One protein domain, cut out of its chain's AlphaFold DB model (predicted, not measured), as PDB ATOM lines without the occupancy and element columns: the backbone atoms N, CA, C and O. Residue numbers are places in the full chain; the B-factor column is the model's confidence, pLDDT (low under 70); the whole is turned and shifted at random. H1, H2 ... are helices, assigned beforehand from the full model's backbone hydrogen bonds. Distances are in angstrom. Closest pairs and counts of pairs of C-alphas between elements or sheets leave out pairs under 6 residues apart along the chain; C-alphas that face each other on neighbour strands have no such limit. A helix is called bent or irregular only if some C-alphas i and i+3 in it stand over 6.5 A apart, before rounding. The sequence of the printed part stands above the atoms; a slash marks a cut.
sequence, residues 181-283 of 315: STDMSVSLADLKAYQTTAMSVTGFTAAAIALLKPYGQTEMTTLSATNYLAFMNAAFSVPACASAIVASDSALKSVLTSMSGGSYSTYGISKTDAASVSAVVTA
ATOM      1  N   SER A 181     140.443 139.837 191.700       51.69
ATOM      2  CA  SER A 181     140.156 139.978 193.125       51.69
ATOM      3  C   SER A 181     140.159 138.646 193.861       51.69
ATOM      4  O   SER A 181     140.681 138.573 194.971       51.69
ATOM      5  N   THR A 182     139.618 137.594 193.243       54.56
ATOM      6  CA  THR A 182     139.563 136.258 193.832       54.56
ATOM      7  C   THR A 182     140.974 135.713 193.985       54.56
ATOM      8  O   THR A 182     141.352 135.328 195.088       54.56
ATOM      9  N   ASP A 183     141.797 135.795 192.945       51.81
ATOM     10  CA  ASP A 183     143.165 135.276 193.001       51.81
ATOM     11  C   ASP A 183     144.046 136.062 193.976       51.81
ATOM     12  O   ASP A 183     144.767 135.467 194.776       51.81
ATOM     13  N   MET A 184     143.933 137.395 193.989       53.91
ATOM     14  CA  MET A 184     144.632 138.223 194.972       53.91
ATOM     15  C   MET A 184     144.172 137.916 196.397       53.91
ATOM     16  O   MET A 184     144.996 137.908 197.309       53.91
ATOM     17  N   SER A 185     142.879 137.645 196.607       59.78
ATOM     18  CA  SER A 185     142.355 137.288 197.927       59.78
ATOM     19  C   SER A 185     142.856 135.926 198.405       59.78
ATOM     20  O   SER A 185     143.245 135.809 199.567       59.78
ATOM     21  N   VAL A 186     142.930 134.933 197.512       61.22
ATOM     22  CA  VAL A 186     143.491 133.609 197.804       61.22
ATOM     23  C   VAL A 186     144.984 133.735 198.084       61.22
ATOM     24  O   VAL A 186     145.440 133.304 199.135       61.22
ATOM     25  N   SER A 187     145.733 134.440 197.233       59.19
ATOM     26  CA  SER A 187     147.161 134.677 197.458       59.19
ATOM     27  C   SER A 187     147.427 135.417 198.771       59.19
ATOM     28  O   SER A 187     148.425 135.134 199.433       59.19
ATOM     29  N   LEU A 188     146.572 136.370 199.150       66.12
ATOM     30  CA  LEU A 188     146.684 137.083 200.419       66.12
ATOM     31  C   LEU A 188     146.395 136.152 201.603       66.12
ATOM     32  O   LEU A 188     147.103 136.209 202.609       66.12
ATOM     33  N   ALA A 189     145.373 135.300 201.493       68.69
ATOM     34  CA  ALA A 189     145.033 134.308 202.507       68.69
ATOM     35  C   ALA A 189     146.154 133.272 202.687       68.69
ATOM     36  O   ALA A 189     146.569 133.026 203.819       68.69
ATOM     37  N   ASP A 190     146.709 132.753 201.591       65.88
ATOM     38  CA  ASP A 190     147.830 131.810 201.592       65.88
ATOM     39  C   ASP A 190     149.073 132.423 202.242       65.88
ATOM     40  O   ASP A 190     149.720 131.799 203.085       65.88
ATOM     41  N   LEU A 191     149.391 133.680 201.911       67.50
ATOM     42  CA  LEU A 191     150.502 134.397 202.535       67.50
ATOM     43  C   LEU A 191     150.274 134.615 204.028       67.50
ATOM     44  O   LEU A 191     151.209 134.440 204.809       67.50
ATOM     45  N   LYS A 192     149.052 134.962 204.448       73.56
ATOM     46  CA  LYS A 192     148.717 135.068 205.875       73.56
ATOM     47  C   LYS A 192     148.894 133.724 206.576       73.56
ATOM     48  O   LYS A 192     149.570 133.683 207.597       73.56
ATOM     49  N   ALA A 193     148.383 132.631 206.009       72.75
ATOM     50  CA  ALA A 193     148.523 131.288 206.573       72.75
ATOM     51  C   ALA A 193     149.994 130.844 206.680       72.75
ATOM     52  O   ALA A 193     150.422 130.324 207.717       72.75
ATOM     53  N   TYR A 194     150.793 131.112 205.642       75.44
ATOM     54  CA  TYR A 194     152.234 130.871 205.655       75.44
ATOM     55  C   TYR A 194     152.922 131.667 206.769       75.44
ATOM     56  O   TYR A 194     153.657 131.094 207.573       75.44
ATOM     57  N   GLN A 195     152.650 132.973 206.868       74.81
ATOM     58  CA  GLN A 195     153.253 133.822 207.896       74.81
ATOM     59  C   GLN A 195     152.818 133.415 209.306       74.81
ATOM     60  O   GLN A 195     153.655 133.402 210.202       74.81
ATOM     61  N   THR A 196     151.556 133.019 209.503       79.31
ATOM     62  CA  THR A 196     151.060 132.481 210.779       79.31
ATOM     63  C   THR A 196     151.829 131.227 211.185       79.31
ATOM     64  O   THR A 196     152.253 131.108 212.332       79.31
ATOM     65  N   THR A 197     152.087 130.323 210.239       79.44
ATOM     66  CA  THR A 197     152.891 129.114 210.486       79.44
ATOM     67  C   THR A 197     154.356 129.459 210.783       79.44
ATOM     68  O   THR A 197     154.991 128.829 211.627       79.44
ATOM     69  N   ALA A 198     154.890 130.495 210.134       76.44
ATOM     70  CA  ALA A 198     156.275 130.934 210.274       76.44
ATOM     71  C   ALA A 198     156.524 131.910 211.443       76.44
ATOM     72  O   ALA A 198     157.670 132.315 211.636       76.44
ATOM     73  N   MET A 199     155.511 132.274 212.244       80.62
ATOM     74  CA  MET A 199     155.622 133.278 213.323       80.62
ATOM     75  C   MET A 199     156.784 133.021 214.289       80.62
ATOM     76  O   MET A 199     157.481 133.949 214.696       80.62
ATOM     77  N   SER A 200     157.029 131.756 214.642       76.81
ATOM     78  CA  SER A 200     158.117 131.371 215.551       76.81
ATOM     79  C   SER A 200     159.508 131.629 214.962       76.81
ATOM     80  O   SER A 200     160.471 131.820 215.711       76.81
ATOM     81  N   VAL A 201     159.623 131.666 213.634       76.94
ATOM     82  CA  VAL A 201     160.861 131.909 212.887       76.94
ATOM     83  C   VAL A 201     161.006 133.389 212.543       76.94
ATOM     84  O   VAL A 201     162.086 133.940 212.729       76.94
ATOM     85  N   THR A 202     159.932 134.046 212.106       79.31
ATOM     86  CA  THR A 202     159.957 135.445 211.650       79.31
ATOM     87  C   THR A 202     159.895 136.455 212.792       79.31
ATOM     88  O   THR A 202     160.446 137.541 212.672       79.31
ATOM     89  N   GLY A 203     159.257 136.112 213.915       86.00
ATOM     90  CA  GLY A 203     159.014 137.040 215.022       86.00
ATOM     91  C   GLY A 203     157.807 137.960 214.819       86.00
ATOM     92  O   GLY A 203     157.498 138.742 215.714       86.00
ATOM     93  N   PHE A 204     157.096 137.866 213.691       86.75
ATOM     94  CA  PHE A 204     155.872 138.640 213.477       86.75
ATOM     95  C   PHE A 204     154.769 138.246 214.460       86.75
ATOM     96  O   PHE A 204     154.597 137.075 214.803       86.75
ATOM     97  N   THR A 205     153.972 139.231 214.876       90.75
ATOM     98  CA  THR A 205     152.794 138.996 215.716       90.75
ATOM     99  C   THR A 205     151.581 138.610 214.868       90.75
ATOM    100  O   THR A 205     151.457 139.007 213.707       90.75
ATOM    101  N   ALA A 206     150.630 137.885 215.463       88.19
ATOM    102  CA  ALA A 206     149.369 137.559 214.796       88.19
ATOM    103  C   ALA A 206     148.601 138.828 214.371       88.19
ATOM    104  O   ALA A 206     148.001 138.856 213.299       88.19
ATOM    105  N   ALA A 207     148.676 139.896 215.177       86.75
ATOM    106  CA  ALA A 207     148.073 141.190 214.867       86.75
ATOM    107  C   ALA A 207     148.698 141.840 213.618       86.75
ATOM    108  O   ALA A 207     147.971 142.299 212.738       86.75
ATOM    109  N   ALA A 208     150.029 141.813 213.495       84.38
ATOM    110  CA  ALA A 208     150.727 142.340 212.323       84.38
ATOM    111  C   ALA A 208     150.406 141.544 211.043       84.38
ATOM    112  O   ALA A 208     150.211 142.133 209.979       84.38
ATOM    113  N   ILE A 209     150.310 140.212 211.144       81.12
ATOM    114  CA  ILE A 209     149.966 139.322 210.018       81.12
ATOM    115  C   ILE A 209     148.511 139.521 209.578       81.12
ATOM    116  O   ILE A 209     148.215 139.520 208.382       81.12
ATOM    117  N   ALA A 210     147.589 139.747 210.517       81.81
ATOM    118  CA  ALA A 210     146.195 140.039 210.188       81.81
ATOM    119  C   ALA A 210     146.066 141.280 209.285       81.81
ATOM    120  O   ALA A 210     145.198 141.315 208.405       81.81
ATOM    121  N   LEU A 211     146.980 142.242 209.449       79.06
ATOM    122  CA  LEU A 211     147.091 143.475 208.669       79.06
ATOM    123  C   LEU A 211     148.038 143.365 207.460       79.06
ATOM    124  O   LEU A 211     148.417 144.397 206.903       79.06
ATOM    125  N   LEU A 212     148.397 142.143 207.032       71.38
ATOM    126  CA  LEU A 212     149.243 141.930 205.857       71.38
ATOM    127  C   LEU A 212     148.655 142.625 204.625       71.38
ATOM    128  O   LEU A 212     147.480 142.434 204.299       71.38
ATOM    129  N   LYS A 213     149.485 143.419 203.946       66.62
ATOM    130  CA  LYS A 213     149.102 144.233 202.785       66.62
ATOM    131  C   LYS A 213     150.206 144.247 201.720       66.62
ATOM    132  O   LYS A 213     151.366 144.008 202.054       66.62
ATOM    133  N   PRO A 214     149.891 144.536 200.448       57.78
ATOM    134  CA  PRO A 214     150.927 144.820 199.464       57.78
ATOM    135  C   PRO A 214     151.719 146.080 199.851       57.78
ATOM    136  O   PRO A 214     151.214 146.936 200.585       57.78
ATOM    137  N   TYR A 215     152.945 146.199 199.338       55.41
ATOM    138  CA  TYR A 215     153.710 147.445 199.391       55.41
ATOM    139  C   TYR A 215     152.868 148.614 198.875       55.41
ATOM    140  O   TYR A 215     152.306 148.553 197.782       55.41
ATOM    141  N   GLY A 216     152.751 149.668 199.681       48.47
ATOM    142  CA  GLY A 216     152.031 150.878 199.313       48.47
ATOM    143  C   GLY A 216     152.959 151.961 198.770       48.47
ATOM    144  O   GLY A 216     154.183 151.907 198.893       48.47
ATOM    145  N   GLN A 217     152.351 153.001 198.197       42.66
ATOM    146  CA  GLN A 217     153.077 154.169 197.691       42.66
ATOM    147  C   GLN A 217     153.854 154.889 198.808       42.66
ATOM    148  O   GLN A 217     154.959 155.367 198.570       42.66
ATOM    149  N   THR A 218     153.322 154.914 200.034       51.22
ATOM    150  CA  THR A 218     153.959 155.559 201.192       51.22
ATOM    151  C   THR A 218     155.275 154.880 201.569       51.22
ATOM    152  O   THR A 218     156.286 155.567 201.707       51.22
ATOM    153  N   GLU A 219     155.299 153.546 201.654       53.53
ATOM    154  CA  GLU A 219     156.510 152.778 201.964       53.53
ATOM    155  C   GLU A 219     157.583 152.917 200.869       53.53
ATOM    156  O   GLU A 219     158.778 152.935 201.168       53.53
ATOM    157  N   MET A 220     157.170 153.072 199.604       51.62
ATOM    158  CA  MET A 220     158.094 153.300 198.487       51.62
ATOM    159  C   MET A 220     158.675 154.715 198.459       51.62
ATOM    160  O   MET A 220     159.834 154.884 198.096       51.62
ATOM    161  N   THR A 221     157.904 155.739 198.837       54.19
ATOM    162  CA  THR A 221     158.391 157.132 198.822       54.19
ATOM    163  C   THR A 221     159.443 157.424 199.888       54.19
ATOM    164  O   THR A 221     160.241 158.341 199.721       54.19
ATOM    165  N   THR A 222     159.461 156.647 200.972       61.97
ATOM    166  CA  THR A 222     160.438 156.792 202.058       61.97
ATOM    167  C   THR A 222     161.739 156.036 201.808       61.97
ATOM    168  O   THR A 222     162.728 156.286 202.491       61.97
ATOM    169  N   LEU A 223     161.752 155.098 200.857       70.00
ATOM    170  CA  LEU A 223     162.892 154.231 200.600       70.00
ATOM    171  C   LEU A 223     163.822 154.845 199.548       70.00
ATOM    172  O   LEU A 223     163.415 155.118 198.420       70.00
ATOM    173  N   SER A 224     165.103 154.994 199.882       80.50
ATOM    174  CA  SER A 224     166.125 155.311 198.882       80.50
ATOM    175  C   SER A 224     166.306 154.116 197.946       80.50
ATOM    176  O   SER A 224     166.813 153.071 198.363       80.50
ATOM    177  N   ALA A 225     165.941 154.252 196.665       72.31
ATOM    178  CA  ALA A 225     166.168 153.173 195.703       72.31
ATOM    179  C   ALA A 225     167.657 152.847 195.527       72.31
ATOM    180  O   ALA A 225     167.996 151.703 195.231       72.31
ATOM    181  N   THR A 226     168.544 153.825 195.738       80.38
ATOM    182  CA  THR A 226     169.995 153.611 195.738       80.38
ATOM    183  C   THR A 226     170.408 152.705 196.890       80.38
ATOM    184  O   THR A 226     171.109 151.722 196.663       80.38
ATOM    185  N   ASN A 227     169.943 152.991 198.110       86.00
ATOM    186  CA  ASN A 227     170.311 152.209 199.292       86.00
ATOM    187  C   ASN A 227     169.689 150.815 199.239       86.00
ATOM    188  O   ASN A 227     170.357 149.840 199.566       86.00
ATOM    189  N   TYR A 228     168.449 150.704 198.755       81.38
ATOM    190  CA  TYR A 228     167.813 149.411 198.527       81.38
ATOM    191  C   TYR A 228     168.575 148.582 197.487       81.38
ATOM    192  O   TYR A 228     168.891 147.423 197.742       81.38
ATOM    193  N   LEU A 229     168.945 149.165 196.340       79.81
ATOM    194  CA  LEU A 229     169.725 148.458 195.322       79.81
ATOM    195  C   LEU A 229     171.122 148.068 195.840       79.81
ATOM    196  O   LEU A 229     171.583 146.959 195.561       79.81
ATOM    197  N   ALA A 230     171.782 148.940 196.605       86.56
ATOM    198  CA  ALA A 230     173.071 148.657 197.235       86.56
ATOM    199  C   ALA A 230     172.966 147.512 198.250       86.56
ATOM    200  O   ALA A 230     173.768 146.582 198.212       86.56
ATOM    201  N   PHE A 231     171.939 147.531 199.103       86.94
ATOM    202  CA  PHE A 231     171.632 146.434 200.015       86.94
ATOM    203  C   PHE A 231     171.402 145.130 199.257       86.94
ATOM    204  O   PHE A 231     172.031 144.129 199.584       86.94
ATOM    205  N   MET A 232     170.560 145.143 198.220       81.12
ATOM    206  CA  MET A 232     170.254 143.954 197.430       81.12
ATOM    207  C   MET A 232     171.516 143.342 196.824       81.12
ATOM    208  O   MET A 232     171.722 142.141 196.944       81.12
ATOM    209  N   ASN A 233     172.398 144.153 196.236       79.00
ATOM    210  CA  ASN A 233     173.673 143.669 195.703       79.00
ATOM    211  C   ASN A 233     174.583 143.124 196.815       79.00
ATOM    212  O   ASN A 233     175.129 142.030 196.690       79.00
ATOM    213  N   ALA A 234     174.717 143.855 197.923       83.00
ATOM    214  CA  ALA A 234     175.561 143.442 199.034       83.00
ATOM    215  C   ALA A 234     175.062 142.161 199.720       83.00
ATOM    216  O   ALA A 234     175.878 141.340 200.135       83.00
ATOM    217  N   ALA A 235     173.746 141.959 199.811       81.81
ATOM    218  CA  ALA A 235     173.128 140.830 200.502       81.81
ATOM    219  C   ALA A 235     173.527 139.476 199.897       81.81
ATOM    220  O   ALA A 235     173.627 138.499 200.640       81.81
ATOM    221  N   PHE A 236     173.806 139.436 198.586       75.50
ATOM    222  CA  PHE A 236     174.237 138.228 197.877       75.50
ATOM    223  C   PHE A 236     175.739 137.950 197.983       75.50
ATOM    224  O   PHE A 236     176.143 136.791 197.979       75.50
ATOM    225  N   SER A 237     176.575 138.989 198.046       76.69
ATOM    226  CA  SER A 237     178.030 138.834 197.884       76.69
ATOM    227  C   SER A 237     178.850 139.167 199.126       76.69
ATOM    228  O   SER A 237     179.909 138.581 199.330       76.69
ATOM    229  N   VAL A 238     178.402 140.122 199.946       86.88
ATOM    230  CA  VAL A 238     179.133 140.606 201.128       86.88
ATOM    231  C   VAL A 238     178.136 140.904 202.259       86.88
ATOM    232  O   VAL A 238     177.793 142.068 202.487       86.88
ATOM    233  N   PRO A 239     177.676 139.875 203.004       86.06
ATOM    234  CA  PRO A 239     176.650 140.037 204.035       86.06
ATOM    235  C   PRO A 239     176.980 141.112 205.073       86.06
ATOM    236  O   PRO A 239     176.107 141.892 205.423       86.06
ATOM    237  N   ALA A 240     178.245 141.230 205.492       89.62
ATOM    238  CA  ALA A 240     178.676 142.262 206.439       89.62
ATOM    239  C   ALA A 240     178.434 143.694 205.924       89.62
ATOM    240  O   ALA A 240     178.012 144.560 206.689       89.62
ATOM    241  N   CYS A 241     178.650 143.938 204.626       90.81
ATOM    242  CA  CYS A 241     178.329 145.219 204.002       90.81
ATOM    243  C   CYS A 241     176.811 145.436 203.953       90.81
ATOM    244  O   CYS A 241     176.341 146.516 204.293       90.81
ATOM    245  N   ALA A 242     176.029 144.408 203.609       90.38
ATOM    246  CA  ALA A 242     174.569 144.504 203.616       90.38
ATOM    247  C   ALA A 242     174.027 144.866 205.008       90.38
ATOM    248  O   ALA A 242     173.201 145.766 205.123       90.38
ATOM    249  N   SER A 243     174.544 144.234 206.066       92.38
ATOM    250  CA  SER A 243     174.193 144.562 207.453       92.38
ATOM    251  C   SER A 243     174.563 146.005 207.808       92.38
ATOM    252  O   SER A 243     173.784 146.691 208.464       92.38
ATOM    253  N   ALA A 244     175.723 146.491 207.354       94.62
ATOM    254  CA  ALA A 244     176.148 147.871 207.578       94.62
ATOM    255  C   ALA A 244     175.258 148.887 206.839       94.62
ATOM    256  O   ALA A 244     174.897 149.910 207.419       94.62
ATOM    257  N   ILE A 245     174.829 148.579 205.608       94.50
ATOM    258  CA  ILE A 245     173.882 149.410 204.848       94.50
ATOM    259  C   ILE A 245     172.548 149.493 205.597       94.50
ATOM    260  O   ILE A 245     172.064 150.595 205.847       94.50
ATOM    261  N   VAL A 246     171.991 148.356 206.034       92.94
ATOM    262  CA  VAL A 246     170.748 148.324 206.829       92.94
ATOM    263  C   VAL A 246     170.892 149.105 208.136       92.94
ATOM    264  O   VAL A 246     169.976 149.825 208.522       92.94
ATOM    265  N   ALA A 247     172.037 149.011 208.814       92.69
ATOM    266  CA  ALA A 247     172.289 149.762 210.041       92.69
ATOM    267  C   ALA A 247     172.379 151.284 209.807       92.69
ATOM    268  O   ALA A 247     172.004 152.056 210.688       92.69
ATOM    269  N   SER A 248     172.862 151.709 208.636       92.88
ATOM    270  CA  SER A 248     173.009 153.123 208.267       92.88
ATOM    271  C   SER A 248     171.721 153.788 207.763       92.88
ATOM    272  O   SER A 248     171.633 155.014 207.764       92.88
ATOM    273  N   ASP A 249     170.713 153.006 207.363       91.56
ATOM    274  CA  ASP A 249     169.466 153.505 206.781       91.56
ATOM    275  C   ASP A 249     168.246 152.986 207.557       91.56
ATOM    276  O   ASP A 249     167.765 151.868 207.366       91.56
ATOM    277  N   SER A 250     167.720 153.839 208.440       90.12
ATOM    278  CA  SER A 250     166.552 153.516 209.268       90.12
ATOM    279  C   SER A 250     165.269 153.279 208.462       90.12
ATOM    280  O   SER A 250     164.443 152.460 208.877       90.12
ATOM    281  N   ALA A 251     165.104 153.932 207.306       85.31
ATOM    282  CA  ALA A 251     163.946 153.734 206.440       85.31
ATOM    283  C   ALA A 251     164.027 152.369 205.750       85.31
ATOM    284  O   ALA A 251     163.059 151.608 205.781       85.31
ATOM    285  N   LEU A 252     165.203 152.015 205.219       85.94
ATOM    286  CA  LEU A 252     165.478 150.678 204.692       85.94
ATOM    287  C   LEU A 252     165.286 149.608 205.770       85.94
ATOM    288  O   LEU A 252     164.612 148.611 205.518       85.94
ATOM    289  N   LYS A 253     165.820 149.817 206.980       88.94
ATOM    290  CA  LYS A 253     165.628 148.882 208.095       88.94
ATOM    291  C   LYS A 253     164.147 148.696 208.410       88.94
ATOM    292  O   LYS A 253     163.709 147.557 208.543       88.94
ATOM    293  N   SER A 254     163.369 149.775 208.500       86.12
ATOM    294  CA  SER A 254     161.927 149.712 208.772       86.12
ATOM    295  C   SER A 254     161.174 148.920 207.695       86.12
ATOM    296  O   SER A 254     160.427 147.994 208.015       86.12
ATOM    297  N   VAL A 255     161.457 149.219 206.425       79.81
ATOM    298  CA  VAL A 255     160.934 148.524 205.241       79.81
ATOM    299  C   VAL A 255     161.227 147.025 205.329       79.81
ATOM    300  O   VAL A 255     160.292 146.230 205.405       79.81
ATOM    301  N   LEU A 256     162.500 146.635 205.433       83.50
ATOM    302  CA  LEU A 256     162.911 145.229 205.504       83.50
ATOM    303  C   LEU A 256     162.337 144.505 206.727       83.50
ATOM    304  O   LEU A 256     161.959 143.342 206.630       83.50
ATOM    305  N   THR A 257     162.213 145.193 207.865       87.38
ATOM    306  CA  THR A 257     161.634 144.617 209.089       87.38
ATOM    307  C   THR A 257     160.169 144.236 208.892       87.38
ATOM    308  O   THR A 257     159.712 143.249 209.458       87.38
ATOM    309  N   SER A 258     159.430 144.985 208.072       80.81
ATOM    310  CA  SER A 258     158.019 144.709 207.784       80.81
ATOM    311  C   SER A 258     157.790 143.681 206.667       80.81
ATOM    312  O   SER A 258     156.661 143.225 206.494       80.81
ATOM    313  N   MET A 259     158.822 143.287 205.910       76.19
ATOM    314  CA  MET A 259     158.679 142.451 204.712       76.19
ATOM    315  C   MET A 259     158.389 140.974 205.008       76.19
ATOM    316  O   MET A 259     159.131 140.287 205.709       76.19
ATOM    317  N   SER A 260     157.344 140.441 204.374       63.03
ATOM    318  CA  SER A 260     157.022 139.016 204.370       63.03
ATOM    319  C   SER A 260     158.071 138.234 203.568       63.03
ATOM    320  O   SER A 260     158.229 138.488 202.373       63.03
ATOM    321  N   GLY A 261     158.729 137.245 204.181       56.84
ATOM    322  CA  GLY A 261     159.537 136.246 203.460       56.84
ATOM    323  C   GLY A 261     161.054 136.304 203.665       56.84
ATOM    324  O   GLY A 261     161.753 135.482 203.083       56.84
ATOM    325  N   GLY A 262     161.576 137.205 204.502       56.00
ATOM    326  CA  GLY A 262     163.001 137.237 204.840       56.00
ATOM    327  C   GLY A 262     163.245 137.102 206.339       56.00
ATOM    328  O   GLY A 262     162.769 137.913 207.126       56.00
ATOM    329  N   SER A 263     164.042 136.111 206.746       62.00
ATOM    330  CA  SER A 263     164.740 136.189 208.032       62.00
ATOM    331  C   SER A 263     165.953 137.094 207.841       62.00
ATOM    332  O   SER A 263     167.032 136.635 207.472       62.00
ATOM    333  N   TYR A 264     165.783 138.395 208.073       70.19
ATOM    334  CA  TYR A 264     166.860 139.378 207.926       70.19
ATOM    335  C   TYR A 264     167.774 139.461 209.163       70.19
ATOM    336  O   TYR A 264     168.500 140.440 209.349       70.19
ATOM    337  N   SER A 265     167.792 138.414 209.994       76.19
ATOM    338  CA  SER A 265     168.668 138.293 211.166       76.19
ATOM    339  C   SER A 265     170.142 138.450 210.811       76.19
ATOM    340  O   SER A 265     170.889 139.089 211.546       76.19
ATOM    341  N   THR A 266     170.542 137.948 209.640       79.62
ATOM    342  CA  THR A 266     171.892 138.112 209.081       79.62
ATOM    343  C   THR A 266     172.255 139.586 208.846       79.62
ATOM    344  O   THR A 266     173.433 139.940 208.846       79.62
ATOM    345  N   TYR A 267     171.258 140.463 208.711       84.81
ATOM    346  CA  TYR A 267     171.411 141.883 208.394       84.81
ATOM    347  C   TYR A 267     171.046 142.815 209.559       84.81
ATOM    348  O   TYR A 267     170.830 144.006 209.353       84.81
ATOM    349  N   GLY A 268     170.990 142.293 210.790       83.56
ATOM    350  CA  GLY A 268     170.734 143.103 211.987       83.56
ATOM    351  C   GLY A 268     169.257 143.422 212.242       83.56
ATOM    352  O   GLY A 268     168.954 144.385 212.948       83.56
ATOM    353  N   ILE A 269     168.346 142.623 211.675       86.56
ATOM    354  CA  ILE A 269     166.906 142.680 211.952       86.56
ATOM    355  C   ILE A 269     166.530 141.461 212.792       86.56
ATOM    356  O   ILE A 269     166.522 140.323 212.325       86.56
ATOM    357  N   SER A 270     166.261 141.703 214.066       88.75
ATOM    358  CA  SER A 270     165.910 140.683 215.047       88.75
ATOM    359  C   SER A 270     164.427 140.311 214.994       88.75
ATOM    360  O   SER A 270     163.592 141.033 214.450       88.75
ATOM    361  N   LYS A 271     164.067 139.208 215.663       87.12
ATOM    362  CA  LYS A 271     162.657 138.870 215.914       87.12
ATOM    363  C   LYS A 271     161.939 139.955 216.718       87.12
ATOM    364  O   LYS A 271     160.744 140.141 216.541       87.12
ATOM    365  N   THR A 272     162.655 140.669 217.586       87.88
ATOM    366  CA  THR A 272     162.100 141.787 218.359       87.88
ATOM    367  C   THR A 272     161.758 142.965 217.452       87.88
ATOM    368  O   THR A 272     160.699 143.566 217.620       87.88
ATOM    369  N   ASP A 273     162.603 143.257 216.456       89.88
ATOM    370  CA  ASP A 273     162.296 144.266 215.438       89.88
ATOM    371  C   ASP A 273     161.023 143.858 214.672       89.88
ATOM    372  O   ASP A 273     160.081 144.643 214.581       89.88
ATOM    373  N   ALA A 274     160.936 142.602 214.214       86.25
ATOM    374  CA  ALA A 274     159.753 142.079 213.521       86.25
ATOM    375  C   ALA A 274     158.484 142.091 214.396       86.25
ATOM    376  O   ALA A 274     157.401 142.410 213.914       86.25
ATOM    377  N   ALA A 275     158.597 141.806 215.696       88.56
ATOM    378  CA  ALA A 275     157.469 141.847 216.626       88.56
ATOM    379  C   ALA A 275     156.914 143.266 216.837       88.56
ATOM    380  O   ALA A 275     155.757 143.419 217.231       88.56
ATOM    381  N   SER A 276     157.725 144.297 216.576       89.81
ATOM    382  CA  SER A 276     157.343 145.701 216.753       89.81
ATOM    383  C   SER A 276     156.541 146.283 215.584       89.81
ATOM    384  O   SER A 276     155.968 147.366 215.718       89.81
ATOM    385  N   VAL A 277     156.474 145.592 214.438       88.94
ATOM    386  CA  VAL A 277     155.759 146.118 213.269       88.94
ATOM    387  C   VAL A 277     154.249 146.036 213.471       88.94
ATOM    388  O   VAL A 277     153.713 145.050 213.975       88.94
ATOM    389  N   SER A 278     153.540 147.074 213.034       86.12
ATOM    390  CA  SER A 278     152.076 147.138 213.116       86.12
ATOM    391  C   SER A 278     151.377 146.425 211.956       86.12
ATOM    392  O   SER A 278     150.207 146.077 212.074       86.12
ATOM    393  N   ALA A 279     152.078 146.191 210.844       80.62
ATOM    394  CA  ALA A 279     151.580 145.449 209.693       80.62
ATOM    395  C   ALA A 279     152.734 144.770 208.949       80.62
ATOM    396  O   ALA A 279     153.811 145.350 208.809       80.62
ATOM    397  N   VAL A 280     152.482 143.566 208.435       76.88
ATOM    398  CA  VAL A 280     153.386 142.893 207.493       76.88
ATOM    399  C   VAL A 280     153.129 143.427 206.080       76.88
ATOM    400  O   VAL A 280     151.982 143.632 205.682       76.88
ATOM    401  N   VAL A 281     154.175 143.645 205.294       69.38
ATOM    402  CA  VAL A 281     154.063 144.045 203.886       69.38
ATOM    403  C   VAL A 281     154.580 142.947 202.972       69.38
ATOM    404  O   VAL A 281     155.558 142.274 203.283       69.38
ATOM    405  N   THR A 282     153.935 142.760 201.827       60.44
ATOM    406  CA  THR A 282     154.399 141.833 200.794       60.44
ATOM    407  C   THR A 282     154.655 142.560 199.486       60.44
ATOM    408  O   THR A 282     153.908 143.457 199.098       60.44
ATOM    409  N   ALA A 283     155.723 142.171 198.798       52.84
ATOM    410  CA  ALA A 283     156.015 142.653 197.455       52.84
ATOM    411  C   ALA A 283     155.294 141.819 196.374       52.84
ATOM    412  O   ALA A 283     155.332 142.175 195.202       52.84
TER     413      ALA A 283
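This is residues 181 to 283 of the 315 residues of an uncharacterized protein of Leptospiraceae bacterium (UniProt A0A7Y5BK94). A long kinked helix, H1, stands at one end of the domain and a helical hairpin, H4 and H5, at the other, with H6 between them near the middle. Short helices H2 and H3 come between H1 and H4 along the chain, short helices H7 and H8 follow H6, with H7 packed on H5, and residues 181 to 187 of H1 stick out. The printed part has 103 residues with eight named helices, H1 to H8 in order, and no named strand; its class is all helix. It is compact, with a radius of gyration of the C-alphas of 13.7 A and spans of 39 by 28 by 23 A.

H1, residues 181 to 202, begins at C-alpha 181 (140.156, 139.978, 193.125) and is 27.5 A long. It has a kink of 44 degrees near residue 196 and is irregular, C-alphas 197 and 200 being 7.6 A apart. H2 holds residues 206 to 210 and H3 residues 217 to 221. H4, residues 225 to 237, is 18.7 A long; H5, residues 239 to 248, 14.2 A; H6, residues 250 to 258, 12.4 A. H7 holds residues 264 to 267, and H8, residues 271 to 275, ends at C-alpha 275 (157.469, 141.847, 216.626).

H1 touches H2 with residues 192 to 199 alone, closest at the C-alphas of Lys 192 and Ile 209, 6.1 A. H3 is close to H6 but not clearly touching, the closest C-alphas, Glu 219 and Val 255, being 7.0 A apart. The hairpin H4 and H5 touch at a shallow tilt of 25 degrees, opposite ways; the closest C-alphas, Ala 234 and Ala 242, are 4.8 A apart. H7 touches H5, closest at the C-alphas of Ser 243 and Tyr 267, 4.0 A. H8 only just touches H6, with 3 pairs of C-alphas within 8 A, the closest Thr 257 and Ala 274 at 5.4 A. Every O i to N i+4 pair is within hydrogen-bond range in H2, H3, H5, H6 and H8, against 16 of 18 in H1 and 7 of 9 in H4; H7 is too short for such a pair.

The C-alphas farthest apart, Thr 182 and Ala 240, are 41.5 A apart. The printed part has no cut and no long link. Mean pLDDT of the printed part is 76.5, and residues 181 to 191, 213 to 222, 260 to 263 and 281 to 283 are under 70.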